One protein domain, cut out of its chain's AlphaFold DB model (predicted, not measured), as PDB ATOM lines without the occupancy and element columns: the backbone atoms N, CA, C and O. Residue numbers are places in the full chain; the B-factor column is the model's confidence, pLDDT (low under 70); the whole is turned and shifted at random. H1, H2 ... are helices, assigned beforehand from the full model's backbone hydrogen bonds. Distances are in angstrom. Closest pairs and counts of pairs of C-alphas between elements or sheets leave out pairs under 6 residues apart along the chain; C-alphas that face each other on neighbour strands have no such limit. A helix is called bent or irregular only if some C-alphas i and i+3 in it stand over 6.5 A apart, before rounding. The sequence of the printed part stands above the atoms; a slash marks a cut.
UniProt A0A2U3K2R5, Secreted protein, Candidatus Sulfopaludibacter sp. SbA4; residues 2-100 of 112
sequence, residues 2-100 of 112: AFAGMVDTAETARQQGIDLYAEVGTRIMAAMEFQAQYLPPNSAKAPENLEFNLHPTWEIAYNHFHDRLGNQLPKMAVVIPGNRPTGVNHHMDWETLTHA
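AT A GLANCE: This is residues 2 to 100 of the 112 residues of the protein "Secreted protein" of Candidatus Sulfopaludibacter sp. SbA4 (UniProt A0A2U3K2R5). Four helices pack on one helix, H3: H1, H2 and H4 cross it at steep tilts, and the short H5 packs on it too. A long loop, residues 37 to 57, reaches out beyond the last residue of H2 and folds back to H3. The printed part has 99 residues with five named helices, H1 to H5 in chain order, and no named strand; its class is all helix. It is compact, with a radius of gyration of the C-alphas of 13.1 A, and spans 40 by 27 by 24 A.

IN THESE COORDINATES: Find C-alpha 2 at (186.526, 229.161, 188.163); from there H1 runs to residue 15, 20.3 A. Next look at H2, residues 21 to 36, 19.6 A; it has a kink of 33 degrees near residue 28 and is irregular, with C-alphas 23 and 26 8.2 A apart. H3, residues 58 to 68, begins at C-alpha 58 (198.646, 229.307, 187.603). H4 is residues 74 to 83, and H5, residues 95 to 99, ends at C-alpha 99 (204.458, 227.936, 195.562).

HOW THE PARTS SIT: Begin at H3, the hub. H1 touches it at a steep tilt of 42 degrees, the closest C-alphas being Val 7 and Ala 61, 6.3 A. Residues 25 to 32 of H2 touch it, closest at C-alphas Met 29 and Phe 65, 7.4 A. H5 touches it at C-alphas Ile 60 and His 99, their closest, 5.7 A. H4 only just touches it, with 3 pairs of C-alphas within 8 A, closest at Glu 59 and Ile 80, 7.0 A. H4 also touches residues 32 to 36 of H2, closest at C-alphas Ala 36 and Met 76, 5.0 A. H1 and H4 are apart. In H1 and H5 every O i to N i+4 pair is within hydrogen-bond range; H2 has 10 of 12, H3 6 of 7, and H4 2 of 6, with 3 of 7 O i to N i+3 pairs.

THE WHOLE: The farthest C-alphas are Gly 17 and Glu 48, 41.8 A. The links H2 to H3 and H4 to H5 are long; in the latter, residues 88 to 89 pair antiparallel with 92 to 93. The printed part has no cut, and no printed residue is under 70 in pLDDT.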
ATOM      1  N   ALA A   2     186.875 230.536 187.759       89.88
ATOM      2  CA  ALA A   2     186.526 229.161 188.163       89.88
ATOM      3  C   ALA A   2     187.742 228.230 188.379       89.88
ATOM      4  O   ALA A   2     187.770 227.479 189.347       89.88
ATOM      5  N   PHE A   3     188.760 228.320 187.511       93.75
ATOM      6  CA  PHE A   3     189.998 227.541 187.647       93.75
ATOM      7  C   PHE A   3     190.720 227.822 188.973       93.75
ATOM      8  O   PHE A   3     191.037 226.880 189.690       93.75
ATOM      9  N   ALA A   4     190.883 229.101 189.327       94.38
ATOM     10  CA  ALA A   4     191.492 229.528 190.585       94.38
ATOM     11  C   ALA A   4     190.791 228.916 191.797       94.38
ATOM     12  O   ALA A   4     191.407 228.215 192.581       94.38
ATOM     13  N   GLY A   5     189.466 229.086 191.902       94.88
ATOM     14  CA  GLY A   5     188.718 228.576 193.059       94.88
ATOM     15  C   GLY A   5     188.813 227.057 193.215       94.88
ATOM     16  O   GLY A   5     188.922 226.554 194.330       94.88
ATOM     17  N   MET A   6     188.816 226.324 192.098       95.31
ATOM     18  CA  MET A   6     189.034 224.877 192.099       95.31
ATOM     19  C   MET A   6     190.434 224.514 192.615       95.31
ATOM     20  O   MET A   6     190.552 223.619 193.450       95.31
ATOM     21  N   VAL A   7     191.476 225.198 192.136       95.88
ATOM     22  CA  VAL A   7     192.870 224.951 192.536       95.88
ATOM     23  C   VAL A   7     193.093 225.300 194.005       95.88
ATOM     24  O   VAL A   7     193.630 224.476 194.738       95.88
ATOM     25  N   ASP A   8     192.593 226.438 194.475       95.19
ATOM     26  CA  ASP A   8     192.769 226.873 195.866       95.19
ATOM     27  C   ASP A   8     192.019 225.961 196.845       95.19
ATOM     28  O   ASP A   8     192.520 225.631 197.925       95.19
ATOM     29  N   THR A   9     190.842 225.468 196.439       95.44
ATOM     30  CA  THR A   9     190.098 224.450 197.197       95.44
ATOM     31  C   THR A   9     190.882 223.139 197.258       95.44
ATOM     32  O   THR A   9     191.013 222.548 198.333       95.44
ATOM     33  N   ALA A  10     191.431 222.687 196.127       95.31
ATOM     34  CA  ALA A  10     192.222 221.463 196.070       95.31
ATOM     35  C   ALA A  10     193.519 221.577 196.885       95.31
ATOM     36  O   ALA A  10     193.892 220.635 197.583       95.31
ATOM     37  N   GLU A  11     194.175 222.736 196.865       94.88
ATOM     38  CA  GLU A  11     195.371 222.995 197.664       94.88
ATOM     39  C   GLU A  11     195.061 223.042 199.160       94.88
ATOM     40  O   GLU A  11     195.776 222.435 199.958       94.88
ATOM     41  N   THR A  12     193.952 223.675 199.544       94.50
ATOM     42  CA  THR A  12     193.477 223.679 200.934       94.50
ATOM     43  C   THR A  12     193.192 222.259 201.426       94.50
ATOM     44  O   THR A  12     193.628 221.877 202.513       94.50
ATOM     45  N   ALA A  13     192.501 221.447 200.623       94.25
ATOM     46  CA  ALA A  13     192.221 220.054 200.958       94.25
ATOM     47  C   ALA A  13     193.509 219.219 201.065       94.25
ATOM     48  O   ALA A  13     193.667 218.440 202.007       94.25
ATOM     49  N   ARG A  14     194.474 219.447 200.165       93.12
ATOM     50  CA  ARG A  14     195.782 218.781 200.190       93.12
ATOM     51  C   ARG A  14     196.534 219.061 201.488       93.12
ATOM     52  O   ARG A  14     197.089 218.133 202.072       93.12
ATOM     53  N   GLN A  15     196.533 220.308 201.964       92.12
ATOM     54  CA  GLN A  15     197.144 220.671 203.250       92.12
ATOM     55  C   GLN A  15     196.504 219.923 204.431       92.12
ATOM     56  O   GLN A  15     197.174 219.642 205.422       92.12
ATOM     57  N   GLN A  16     195.235 219.533 204.300       92.44
ATOM     58  CA  GLN A  16     194.497 218.720 205.271       92.44
ATOM     59  C   GLN A  16     194.639 217.206 205.027       92.44
ATOM     60  O   GLN A  16     193.989 216.404 205.694       92.44
ATOM     61  N   GLY A  17     195.501 216.798 204.093       91.25
ATOM     62  CA  GLY A  17     195.769 215.396 203.778       91.25
ATOM     63  C   GLY A  17     194.759 214.744 202.833       91.25
ATOM     64  O   GLY A  17     194.753 213.519 202.741       91.25
ATOM     65  N   ILE A  18     193.933 215.527 202.131       92.81
ATOM     66  CA  ILE A  18     192.946 215.043 201.155       92.81
ATOM     67  C   ILE A  18     193.415 215.390 199.737       92.81
ATOM     68  O   ILE A  18     193.585 216.562 199.402       92.81
ATOM     69  N   ASP A  19     193.596 214.385 198.878       93.38
ATOM     70  CA  ASP A  19     193.977 214.605 197.479       93.38
ATOM     71  C   ASP A  19     192.758 214.850 196.576       93.38
ATOM     72  O   ASP A  19     192.195 213.920 196.002       93.38
ATOM     73  N   LEU A  20     192.356 216.114 196.420       94.44
ATOM     74  CA  LEU A  20     191.326 216.491 195.439       94.44
ATOM     75  C   LEU A  20     191.872 216.652 194.012       94.44
ATOM     76  O   LEU A  20     191.094 216.727 193.061       94.44
ATOM     77  N   TYR A  21     193.193 216.705 193.832       94.50
ATOM     78  CA  TYR A  21     193.782 216.830 192.501       94.50
ATOM     79  C   TYR A  21     193.704 215.514 191.723       94.50
ATOM     80  O   TYR A  21     193.576 215.545 190.498       94.50
ATOM     81  N   ALA A  22     193.749 214.368 192.411       91.50
ATOM     82  CA  ALA A  22     193.794 213.043 191.794       91.50
ATOM     83  C   ALA A  22     192.639 212.760 190.814       91.50
ATOM     84  O   ALA A  22     192.864 212.164 189.761       91.50
ATOM     85  N   GLU A  23     191.417 213.207 191.117       87.75
ATOM     86  CA  GLU A  23     190.232 212.890 190.305       87.75
ATOM     87  C   GLU A  23     190.230 213.608 188.945       87.75
ATOM     88  O   GLU A  23     189.808 213.055 187.929       87.75
ATOM     89  N   VAL A  24     190.726 214.847 188.903       92.81
ATOM     90  CA  VAL A  24     190.613 215.730 187.727       92.81
ATOM     91  C   VAL A  24     191.955 216.261 187.226       92.81
ATOM     92  O   VAL A  24     191.980 217.104 186.327       92.81
ATOM     93  N   GLY A  25     193.075 215.749 187.739       95.56
ATOM     94  CA  GLY A  25     194.418 216.264 187.466       95.56
ATOM     95  C   GLY A  25     194.770 216.331 185.982       95.56
ATOM     96  O   GLY A  25     195.258 217.356 185.509       95.56
ATOM     97  N   THR A  26     194.412 215.307 185.201       96.69
ATOM     98  CA  THR A  26     194.591 215.318 183.737       96.69
ATOM     99  C   THR A  26     193.857 216.486 183.073       96.69
ATOM    100  O   THR A  26     194.391 217.118 182.163       96.69
ATOM    101  N   ARG A  27     192.645 216.819 183.540       96.81
ATOM    102  CA  ARG A  27     191.864 217.951 183.014       96.81
ATOM    103  C   ARG A  27     192.450 219.289 183.451       96.81
ATOM    104  O   ARG A  27     192.438 220.222 182.655       96.81
ATOM    105  N   ILE A  28     192.980 219.375 184.673       97.06
ATOM    106  CA  ILE A  28     193.663 220.580 185.162       97.06
ATOM    107  C   ILE A  28     194.907 220.857 184.310       97.06
ATOM    108  O   ILE A  28     195.024 221.944 183.751       97.06
ATOM    109  N   MET A  29     195.779 219.863 184.125       98.00
ATOM    110  CA  MET A  29     196.979 219.989 183.289       98.00
ATOM    111  C   MET A  29     196.640 220.363 181.840       98.00
ATOM    112  O   MET A  29     197.248 221.270 181.274       98.00
ATOM    113  N   ALA A  30     195.623 219.724 181.252       98.06
ATOM    114  CA  ALA A  30     195.164 220.059 179.907       98.06
ATOM    115  C   ALA A  30     194.645 221.504 179.809       98.06
ATOM    116  O   ALA A  30     194.939 222.190 178.833       98.06
ATOM    117  N   ALA A  31     193.907 221.985 180.814       96.38
ATOM    118  CA  ALA A  31     193.425 223.365 180.854       96.38
ATOM    119  C   ALA A  31     194.579 224.375 180.966       96.38
ATOM    120  O   ALA A  31     194.557 225.397 180.278       96.38
ATOM    121  N   MET A  32     195.606 224.072 181.767       97.44
ATOM    122  CA  MET A  32     196.811 224.902 181.866       97.44
ATOM    123  C   MET A  32     197.525 224.999 180.517       97.44
ATOM    124  O   MET A  32     197.757 226.097 180.020       97.44
ATOM    125  N   GLU A  33     197.813 223.865 179.878       98.12
ATOM    126  CA  GLU A  33     198.496 223.840 178.578       98.12
ATOM    127  C   GLU A  33     197.652 224.460 177.452       98.12
ATOM    128  O   GLU A  33     198.194 225.073 176.528       98.12
ATOM    129  N   PHE A  34     196.321 224.338 177.529       96.81
ATOM    130  CA  PHE A  34     195.403 224.993 176.601       96.81
ATOM    131  C   PHE A  34     195.434 226.512 176.748       96.81
ATOM    132  O   PHE A  34     195.493 227.197 175.733       96.81
ATOM    133  N   GLN A  35     195.401 227.048 177.970       95.75
ATOM    134  CA  GLN A  35     195.522 228.489 178.181       95.75
ATOM    135  C   GLN A  35     196.899 228.980 177.718       95.75
ATOM    136  O   GLN A  35     196.999 229.948 176.965       95.75
ATOM    137  N   ALA A  36     197.960 228.299 178.155       97.56
ATOM    138  CA  ALA A  36     199.334 228.739 177.970       97.56
ATOM    139  C   ALA A  36     199.732 228.892 176.500       97.56
ATOM    140  O   ALA A  36     200.541 229.759 176.185       97.56
ATOM    141  N   GLN A  37     199.154 228.107 175.584       98.00
ATOM    142  CA  GLN A  37     199.485 228.208 174.158       98.00
ATOM    143  C   GLN A  37     199.142 229.571 173.537       98.00
ATOM    144  O   GLN A  37     199.722 229.928 172.513       98.00
ATOM    145  N   TYR A  38     198.217 230.314 174.150       97.50
ATOM    146  CA  TYR A  38     197.781 231.638 173.706       97.50
ATOM    147  C   TYR A  38     198.423 232.780 174.506       97.50
ATOM    148  O   TYR A  38     198.083 233.940 174.287       97.50
ATOM    149  N   LEU A  39     199.324 232.470 175.444       96.94
ATOM    150  CA  LEU A  39     199.998 233.446 176.297       96.94
ATOM    151  C   LEU A  39     201.490 233.539 175.936       96.94
ATOM    152  O   LEU A  39     202.117 232.498 175.717       96.94
ATOM    153  N   PRO A  40     202.092 234.745 175.924       96.19
ATOM    154  CA  PRO A  40     203.520 234.905 175.664       96.19
ATOM    155  C   PRO A  40     204.390 234.060 176.611       96.19
ATOM    156  O   PRO A  40     204.067 233.958 177.795       96.19
ATOM    157  N   PRO A  41     205.504 233.476 176.130       97.38
ATOM    158  CA  PRO A  41     206.076 233.619 174.786       97.38
ATOM    159  C   PRO A  41     205.442 232.706 173.724       97.38
ATOM    160  O   PRO A  41     205.860 232.749 172.568       97.38
ATOM    161  N   ASN A  42     204.449 231.886 174.078       98.12
ATOM    162  CA  ASN A  42     203.697 231.139 173.077       98.12
ATOM    163  C   ASN A  42     202.839 232.099 172.235       98.12
ATOM    164  O   ASN A  42     202.467 233.189 172.671       98.12
ATOM    165  N   SER A  43     202.528 231.691 171.007       96.50
ATOM    166  CA  SER A  43     201.862 232.554 170.026       96.50
ATOM    167  C   SER A  43     200.876 231.787 169.143       96.50
ATOM    168  O   SER A  43     200.756 232.070 167.948       96.50
ATOM    169  N   ALA A  44     200.208 230.763 169.684       97.38
ATOM    170  CA  ALA A  44     199.170 230.065 168.932       97.38
ATOM    171  C   ALA A  44     198.034 231.037 168.579       97.38
ATOM    172  O   ALA A  44     197.715 231.952 169.339       97.38
ATOM    173  N   LYS A  45     197.396 230.831 167.422       95.75
ATOM    174  CA  LYS A  45     196.259 231.654 167.007       95.75
ATOM    175  C   LYS A  45     195.063 231.372 167.920       95.75
ATOM    176  O   LYS A  45     194.512 230.274 167.873       95.75
ATOM    177  N   ALA A  46     194.666 232.363 168.714       94.38
ATOM    178  CA  ALA A  46     193.465 232.291 169.538       94.38
ATOM    179  C   ALA A  46     192.204 232.107 168.665       94.38
ATOM    180  O   ALA A  46     192.136 232.672 167.565       94.38
ATOM    181  N   PRO A  47     191.207 231.328 169.124       94.44
ATOM    182  CA  PRO A  47     189.897 231.285 168.485       94.44
ATOM    183  C   PRO A  47     189.241 232.668 168.447       94.44
ATOM    184  O   PRO A  47     189.495 233.520 169.300       94.44
ATOM    185  N   GLU A  48     188.368 232.880 167.466       95.62
ATOM    186  CA  GLU A  48     187.626 234.134 167.334       95.62
ATOM    187  C   GLU A  48     186.722 234.370 168.554       95.62
ATOM    188  O   GLU A  48     186.115 233.438 169.083       95.62
ATOM    189  N   ASN A  49     186.612 235.633 168.976       93.94
ATOM    190  CA  ASN A  49     185.770 236.082 170.093       93.94
ATOM    191  C   ASN A  49     186.137 235.504 171.475       93.94
ATOM    192  O   ASN A  49     185.304 235.524 172.380       93.94
ATOM    193  N   LEU A  50     187.362 235.000 171.654       93.75
ATOM    194  CA  LEU A  50     187.886 234.584 172.956       93.75
ATOM    195  C   LEU A  50     189.101 235.419 173.356       93.75
ATOM    196  O   LEU A  50     189.981 235.695 172.544       93.75
ATOM    197  N   GLU A  51     189.162 235.764 174.639       91.62
ATOM    198  CA  GLU A  51     190.281 236.485 175.240       91.62
ATOM    199  C   GLU A  51     191.065 235.580 176.187       91.62
ATOM    200  O   GLU A  51     190.496 234.823 176.978       91.62
ATOM    201  N   PHE A  52     192.390 235.698 176.131       93.19
ATOM    202  CA  PHE A  52     193.312 234.945 176.969       93.19
ATOM    203  C   PHE A  52     194.195 235.924 177.723       93.19
ATOM    204  O   PHE A  52     195.048 236.588 177.141       93.19
ATOM    205  N   ASN A  53     193.976 236.003 179.031       89.88
ATOM    206  CA  ASN A  53     194.713 236.889 179.917       89.88
ATOM    207  C   ASN A  53     195.553 236.080 180.903       89.88
ATOM    208  O   ASN A  53     195.187 234.968 181.306       89.88
ATOM    209  N   LEU A  54     196.687 236.659 181.287       89.19
ATOM    210  CA  LEU A  54     197.538 236.131 182.336       89.19
ATOM    211  C   LEU A  54     197.057 236.679 183.690       89.19
ATOM    212  O   LEU A  54     196.924 237.886 183.874       89.19
ATOM    213  N   HIS A  55     196.757 235.774 184.619       89.06
ATOM    214  CA  HIS A  55     196.281 236.066 185.971       89.06
ATOM    215  C   HIS A  55     197.141 235.302 186.995       89.06
ATOM    216  O   HIS A  55     197.762 234.311 186.618       89.06
ATOM    217  N   PRO A  56     197.146 235.689 188.283       86.69
ATOM    218  CA  PRO A  56     197.961 235.040 189.318       86.69
ATOM    219  C   PRO A  56     197.821 233.506 189.448       86.69
ATOM    220  O   PRO A  56     198.840 232.850 189.597       86.69
ATOM    221  N   THR A  57     196.619 232.955 189.231       90.50
ATOM    222  CA  THR A  57     196.150 231.561 189.477       90.50
ATOM    223  C   THR A  57     197.012 230.337 189.112       90.50
ATOM    224  O   THR A  57     196.636 229.209 189.452       90.50
ATOM    225  N   TRP A  58     198.044 230.468 188.282       95.12
ATOM    226  CA  TRP A  58     198.646 229.307 187.603       95.12
ATOM    227  C   TRP A  58     199.673 228.571 188.458       95.12
ATOM    228  O   TRP A  58     199.970 227.403 188.205       95.12
ATOM    229  N   GLU A  59     200.239 229.261 189.436       96.31
ATOM    230  CA  GLU A  59     201.464 228.867 190.113       96.31
ATOM    231  C   GLU A  59     201.218 227.737 191.118       96.31
ATOM    232  O   GLU A  59     201.998 226.785 191.163       96.31
ATOM    233  N   ILE A  60     200.090 227.766 191.834       96.81
ATOM    234  CA  ILE A  60     199.701 226.694 192.765       96.81
ATOM    235  C   ILE A  60     199.563 225.354 192.031       96.81
ATOM    236  O   ILE A  60     200.178 224.350 192.410       96.81
ATOM    237  N   ALA A  61     198.796 225.342 190.935       97.00
ATOM    238  CA  ALA A  61     198.597 224.143 190.127       97.00
ATOM    239  C   ALA A  61     199.899 223.697 189.447       97.00
ATOM    240  O   ALA A  61     200.186 222.499 189.401       97.00
ATOM    241  N   TYR A  62     200.709 224.642 188.959       97.94
ATOM    242  CA  TYR A  62     201.995 224.324 188.341       97.94
ATOM    243  C   TYR A  62     202.918 223.639 189.348       97.94
ATOM    244  O   TYR A  62     203.427 222.561 189.059       97.94
ATOM    245  N   ASN A  63     203.041 224.181 190.560       97.31
ATOM    246  CA  ASN A  63     203.816 223.553 191.624       97.31
ATOM    247  C   ASN A  63     203.287 222.150 191.954       97.31
ATOM    248  O   ASN A  63     204.067 221.208 192.077       97.31
ATOM    249  N   HIS A  64     201.964 221.961 192.034       96.62
ATOM    250  CA  HIS A  64     201.397 220.633 192.261       96.62
ATOM    251  C   HIS A  64     201.803 219.625 191.171       96.62
ATOM    252  O   HIS A  64     202.325 218.557 191.485       96.62
ATOM    253  N   PHE A  65     201.558 219.922 189.897       97.69
ATOM    254  CA  PHE A  65     201.749 218.930 188.835       97.69
ATOM    255  C   PHE A  65     203.201 218.810 188.376       97.69
ATOM    256  O   PHE A  65     203.661 217.691 188.140       97.69
ATOM    257  N   HIS A  66     203.910 219.928 188.254       97.81
ATOM    258  CA  HIS A  66     205.290 219.963 187.790       97.81
ATOM    259  C   HIS A  66     206.272 219.691 188.928       97.81
ATOM    260  O   HIS A  66     206.967 218.678 188.897       97.81
ATOM    261  N   ASP A  67     206.294 220.539 189.957       96.69
ATOM    262  CA  ASP A  67     207.336 220.478 190.990       96.69
ATOM    263  C   ASP A  67     207.138 219.294 191.953       96.69
ATOM    264  O   ASP A  67     208.106 218.645 192.349       96.69
ATOM    265  N   ARG A  68     205.891 218.969 192.337       95.00
ATOM    266  CA  ARG A  68     205.619 217.847 193.261       95.00
ATOM    267  C   ARG A  68     205.533 216.493 192.562       95.00
ATOM    268  O   ARG A  68     205.984 215.502 193.130       95.00
ATOM    269  N   LEU A  69     204.905 216.432 191.385       95.19
ATOM    270  CA  LEU A  69     204.613 215.170 190.689       95.19
ATOM    271  C   LEU A  69     205.499 214.903 189.461       95.19
ATOM    272  O   LEU A  69     205.453 213.800 188.922       95.19
ATOM    273  N   GLY A  70     206.308 215.868 189.016       96.62
ATOM    274  CA  GLY A  70     207.243 215.696 187.898       96.62
ATOM    275  C   GLY A  70     206.603 215.698 186.505       96.62
ATOM    276  O   GLY A  70     207.267 215.341 185.526       96.62
ATOM    277  N   ASN A  71     205.329 216.083 186.379       98.12
ATOM    278  CA  ASN A  71     204.665 216.155 185.079       98.12
ATOM    279  C   ASN A  71     205.251 217.283 184.223       98.12
ATOM    280  O   ASN A  71     205.700 218.322 184.714       98.12
ATOM    281  N   GLN A  72     205.213 217.084 182.910       97.88
ATOM    282  CA  GLN A  72     205.680 218.078 181.953       97.88
ATOM    283  C   GLN A  72     204.522 218.984 181.538       97.88
ATOM    284  O   GLN A  72     203.520 218.513 181.007       97.88
ATOM    285  N   LEU A  73     204.693 220.288 181.759       98.25
ATOM    286  CA  LEU A  73     203.770 221.344 181.339       98.25
ATOM    287  C   LEU A  73     204.546 222.378 180.509       98.25
ATOM    288  O   LEU A  73     204.803 223.484 180.985       98.25
ATOM    289  N   PRO A  74     205.036 222.002 179.312       98.44
ATOM    290  CA  PRO A  74     206.037 222.781 178.591       98.44
ATOM    291  C   PRO A  74     205.536 224.156 178.145       98.44
ATOM    292  O   PRO A  74     206.312 225.111 178.163       98.44
ATOM    293  N   LYS A  75     204.258 224.293 177.766       98.50
ATOM    294  CA  LYS A  75     203.723 225.598 177.366       98.50
ATOM    295  C   LYS A  75     203.551 226.494 178.578       98.50
ATOM    296  O   LYS A  75     203.865 227.677 178.494       98.50
ATOM    297  N   MET A  76     203.071 225.954 179.698       98.00
ATOM    298  CA  MET A  76     202.908 226.749 180.914       98.00
ATOM    299  C   MET A  76     204.255 227.097 181.560       98.00
ATOM    300  O   MET A  76     204.414 228.202 182.072       98.00
ATOM    301  N   ALA A  77     205.251 226.213 181.469       98.06
ATOM    302  CA  ALA A  77     206.590 226.423 182.023       98.06
ATOM    303  C   ALA A  77     207.255 227.707 181.506       98.06
ATOM    304  O   ALA A  77     207.944 228.391 182.259       98.06
ATOM    305  N   VAL A  78     207.025 228.061 180.237       98.12
ATOM    306  CA  VAL A  78     207.563 229.295 179.641       98.12
ATOM    307  C   VAL A  78     206.715 230.536 179.939       98.12
ATOM    308  O   VAL A  78     207.222 231.649 179.831       98.12
ATOM    309  N   VAL A  79     205.451 230.363 180.340       97.94
ATOM    310  CA  VAL A  79     204.517 231.453 180.683       97.94
ATOM    311  C   VAL A  79     204.673 231.884 182.144       97.94
ATOM    312  O   VAL A  79     204.681 233.079 182.433       97.94
ATOM    313  N   ILE A  80     204.837 230.925 183.066       96.62
ATOM    314  CA  ILE A  80     204.936 231.154 184.520       96.62
ATOM    315  C   ILE A  80     205.942 232.262 184.885       96.62
ATOM    316  O   ILE A  80     205.564 233.148 185.652       96.62
ATOM    317  N   PRO A  81     207.179 232.307 184.338       96.00
ATOM    318  CA  PRO A  81     208.137 233.359 184.680       96.00
ATOM    319  C   PRO A  81     207.633 234.775 184.383       96.00
ATOM    320  O   PRO A  81     207.959 235.692 185.128       96.00
ATOM    321  N   GLY A  82     206.817 234.951 183.338       95.44
ATOM    322  CA  GLY A  82     206.213 236.240 182.988       95.44
ATOM    323  C   GLY A  82     205.054 236.656 183.899       95.44
ATOM    324  O   GLY A  82     204.658 237.817 183.878       95.44
ATOM    325  N   ASN A  83     204.518 235.730 184.701       93.94
ATOM    326  CA  ASN A  83     203.470 236.001 185.690       93.94
ATOM    327  C   ASN A  83     204.033 236.383 187.067       93.94
ATOM    328  O   ASN A  83     203.302 236.868 187.929       93.94
ATOM    329  N   ARG A  84     205.322 236.113 187.298       95.88
ATOM    330  CA  ARG A  84     205.980 236.334 188.585       95.88
ATOM    331  C   ARG A  84     206.505 237.775 188.698       95.88
ATOM    332  O   ARG A  84     207.054 238.290 187.725       95.88
ATOM    333  N   PRO A  85     206.460 238.393 189.893       95.88
ATOM    334  CA  PRO A  85     205.790 237.916 191.103       95.88
ATOM    335  C   PRO A  85     204.283 238.218 191.090       95.88
ATOM    336  O   PRO A  85     203.860 239.308 190.704       95.88
ATOM    337  N   THR A  86     203.473 237.288 191.590       94.12
ATOM    338  CA  THR A  86     202.031 237.502 191.765       94.12
ATOM    339  C   THR A  86     201.718 238.270 193.055       94.12
ATOM    340  O   THR A  86     202.234 237.926 194.120       94.12
ATOM    341  N   GLY A  87     200.831 239.266 192.967       91.69
ATOM    342  CA  GLY A  87     200.249 239.970 194.119       91.69
ATOM    343  C   GLY A  87     198.947 239.330 194.617       91.69
ATOM    344  O   GLY A  87     198.850 238.110 194.709       91.69
ATOM    345  N   VAL A  88     197.952 240.167 194.917       91.81
ATOM    346  CA  VAL A  88     196.609 239.775 195.382       91.81
ATOM    347  C   VAL A  88     195.574 240.103 194.313       91.81
ATOM    348  O   VAL A  88     195.555 241.218 193.782       91.81
ATOM    349  N   ASN A  89     194.698 239.150 194.002       90.31
ATOM    350  CA  ASN A  89     193.533 239.367 193.152       90.31
ATOM    351  C   ASN A  89     192.403 238.408 193.560       90.31
ATOM    352  O   ASN A  89     192.468 237.214 193.289       90.31
ATOM    353  N   HIS A  90     191.338 238.935 194.170       91.75
ATOM    354  CA  HIS A  90     190.274 238.130 194.783       91.75
ATOM    355  C   HIS A  90     190.835 237.149 195.826       91.75
ATOM    356  O   HIS A  90     191.278 237.602 196.870       91.75
ATOM    357  N   HIS A  91     190.777 235.843 195.561       91.38
ATOM    358  CA  HIS A  91     191.282 234.764 196.414       91.38
ATOM    359  C   HIS A  91     192.628 234.192 195.932       91.38
ATOM    360  O   HIS A  91     193.157 233.271 196.545       91.38
ATOM    361  N   MET A  92     193.177 234.741 194.842       93.62
ATOM    362  CA  MET A  92     194.489 234.387 194.300       93.62
ATOM    363  C   MET A  92     195.546 235.284 194.945       93.62
ATOM    364  O   MET A  92     195.764 236.418 194.500       93.62
ATOM    365  N   ASP A  93     196.181 234.779 196.001       93.00
ATOM    366  CA  ASP A  93     197.003 235.588 196.896       93.00
ATOM    367  C   ASP A  93     198.425 235.042 197.014       93.00
ATOM    368  O   ASP A  93     198.651 233.943 197.520       93.00
ATOM    369  N   TRP A  94     199.407 235.855 196.609       94.31
ATOM    370  CA  TRP A  94     200.831 235.609 196.876       94.31
ATOM    371  C   TRP A  94     201.328 234.225 196.419       94.31
ATOM    372  O   TRP A  94     202.173 233.606 197.072       94.31
ATOM    373  N   GLU A  95     200.827 233.725 195.289       95.12
ATOM    374  CA  GLU A  95     201.144 232.374 194.815       95.12
ATOM    375  C   GLU A  95     202.637 232.187 194.541       95.12
ATOM    376  O   GLU A  95     203.216 231.191 194.967       95.12
ATOM    377  N   THR A  96     203.305 233.173 193.934       96.56
ATOM    378  CA  THR A  96     204.761 233.121 193.738       96.56
ATOM    379  C   THR A  96     205.511 232.969 195.057       96.56
ATOM    380  O   THR A  96     206.450 232.185 195.134       96.56
ATOM    381  N   LEU A  97     205.095 233.676 196.112       95.44
ATOM    382  CA  LEU A  97     205.748 233.586 197.421       95.44
ATOM    383  C   LEU A  97     205.565 232.202 198.058       95.44
ATOM    384  O   LEU A  97     206.450 231.728 198.763       95.44
ATOM    385  N   THR A  98     204.412 231.571 197.837       92.75
ATOM    386  CA  THR A  98     204.016 230.343 198.537       92.75
ATOM    387  C   THR A  98     204.309 229.062 197.755       92.75
ATOM    388  O   THR A  98     204.461 228.010 198.373       92.75
ATOM    389  N   HIS A  99     204.411 229.123 196.423       95.75
ATOM    390  CA  HIS A  99     204.458 227.936 195.562       95.75
ATOM    391  C   HIS A  99     205.601 227.918 194.542       95.75
ATOM    392  O   HIS A  99     205.942 226.832 194.079       95.75
ATOM    393  N   ALA A 100     206.231 229.046 194.199       96.19
ATOM    394  CA  ALA A 100     207.254 229.054 193.150       96.19
ATOM    395  C   ALA A 100     208.470 228.177 193.511       96.19
ATOM    396  O   ALA A 100     209.282 228.547 194.356       96.19
TER     397      ALA A 100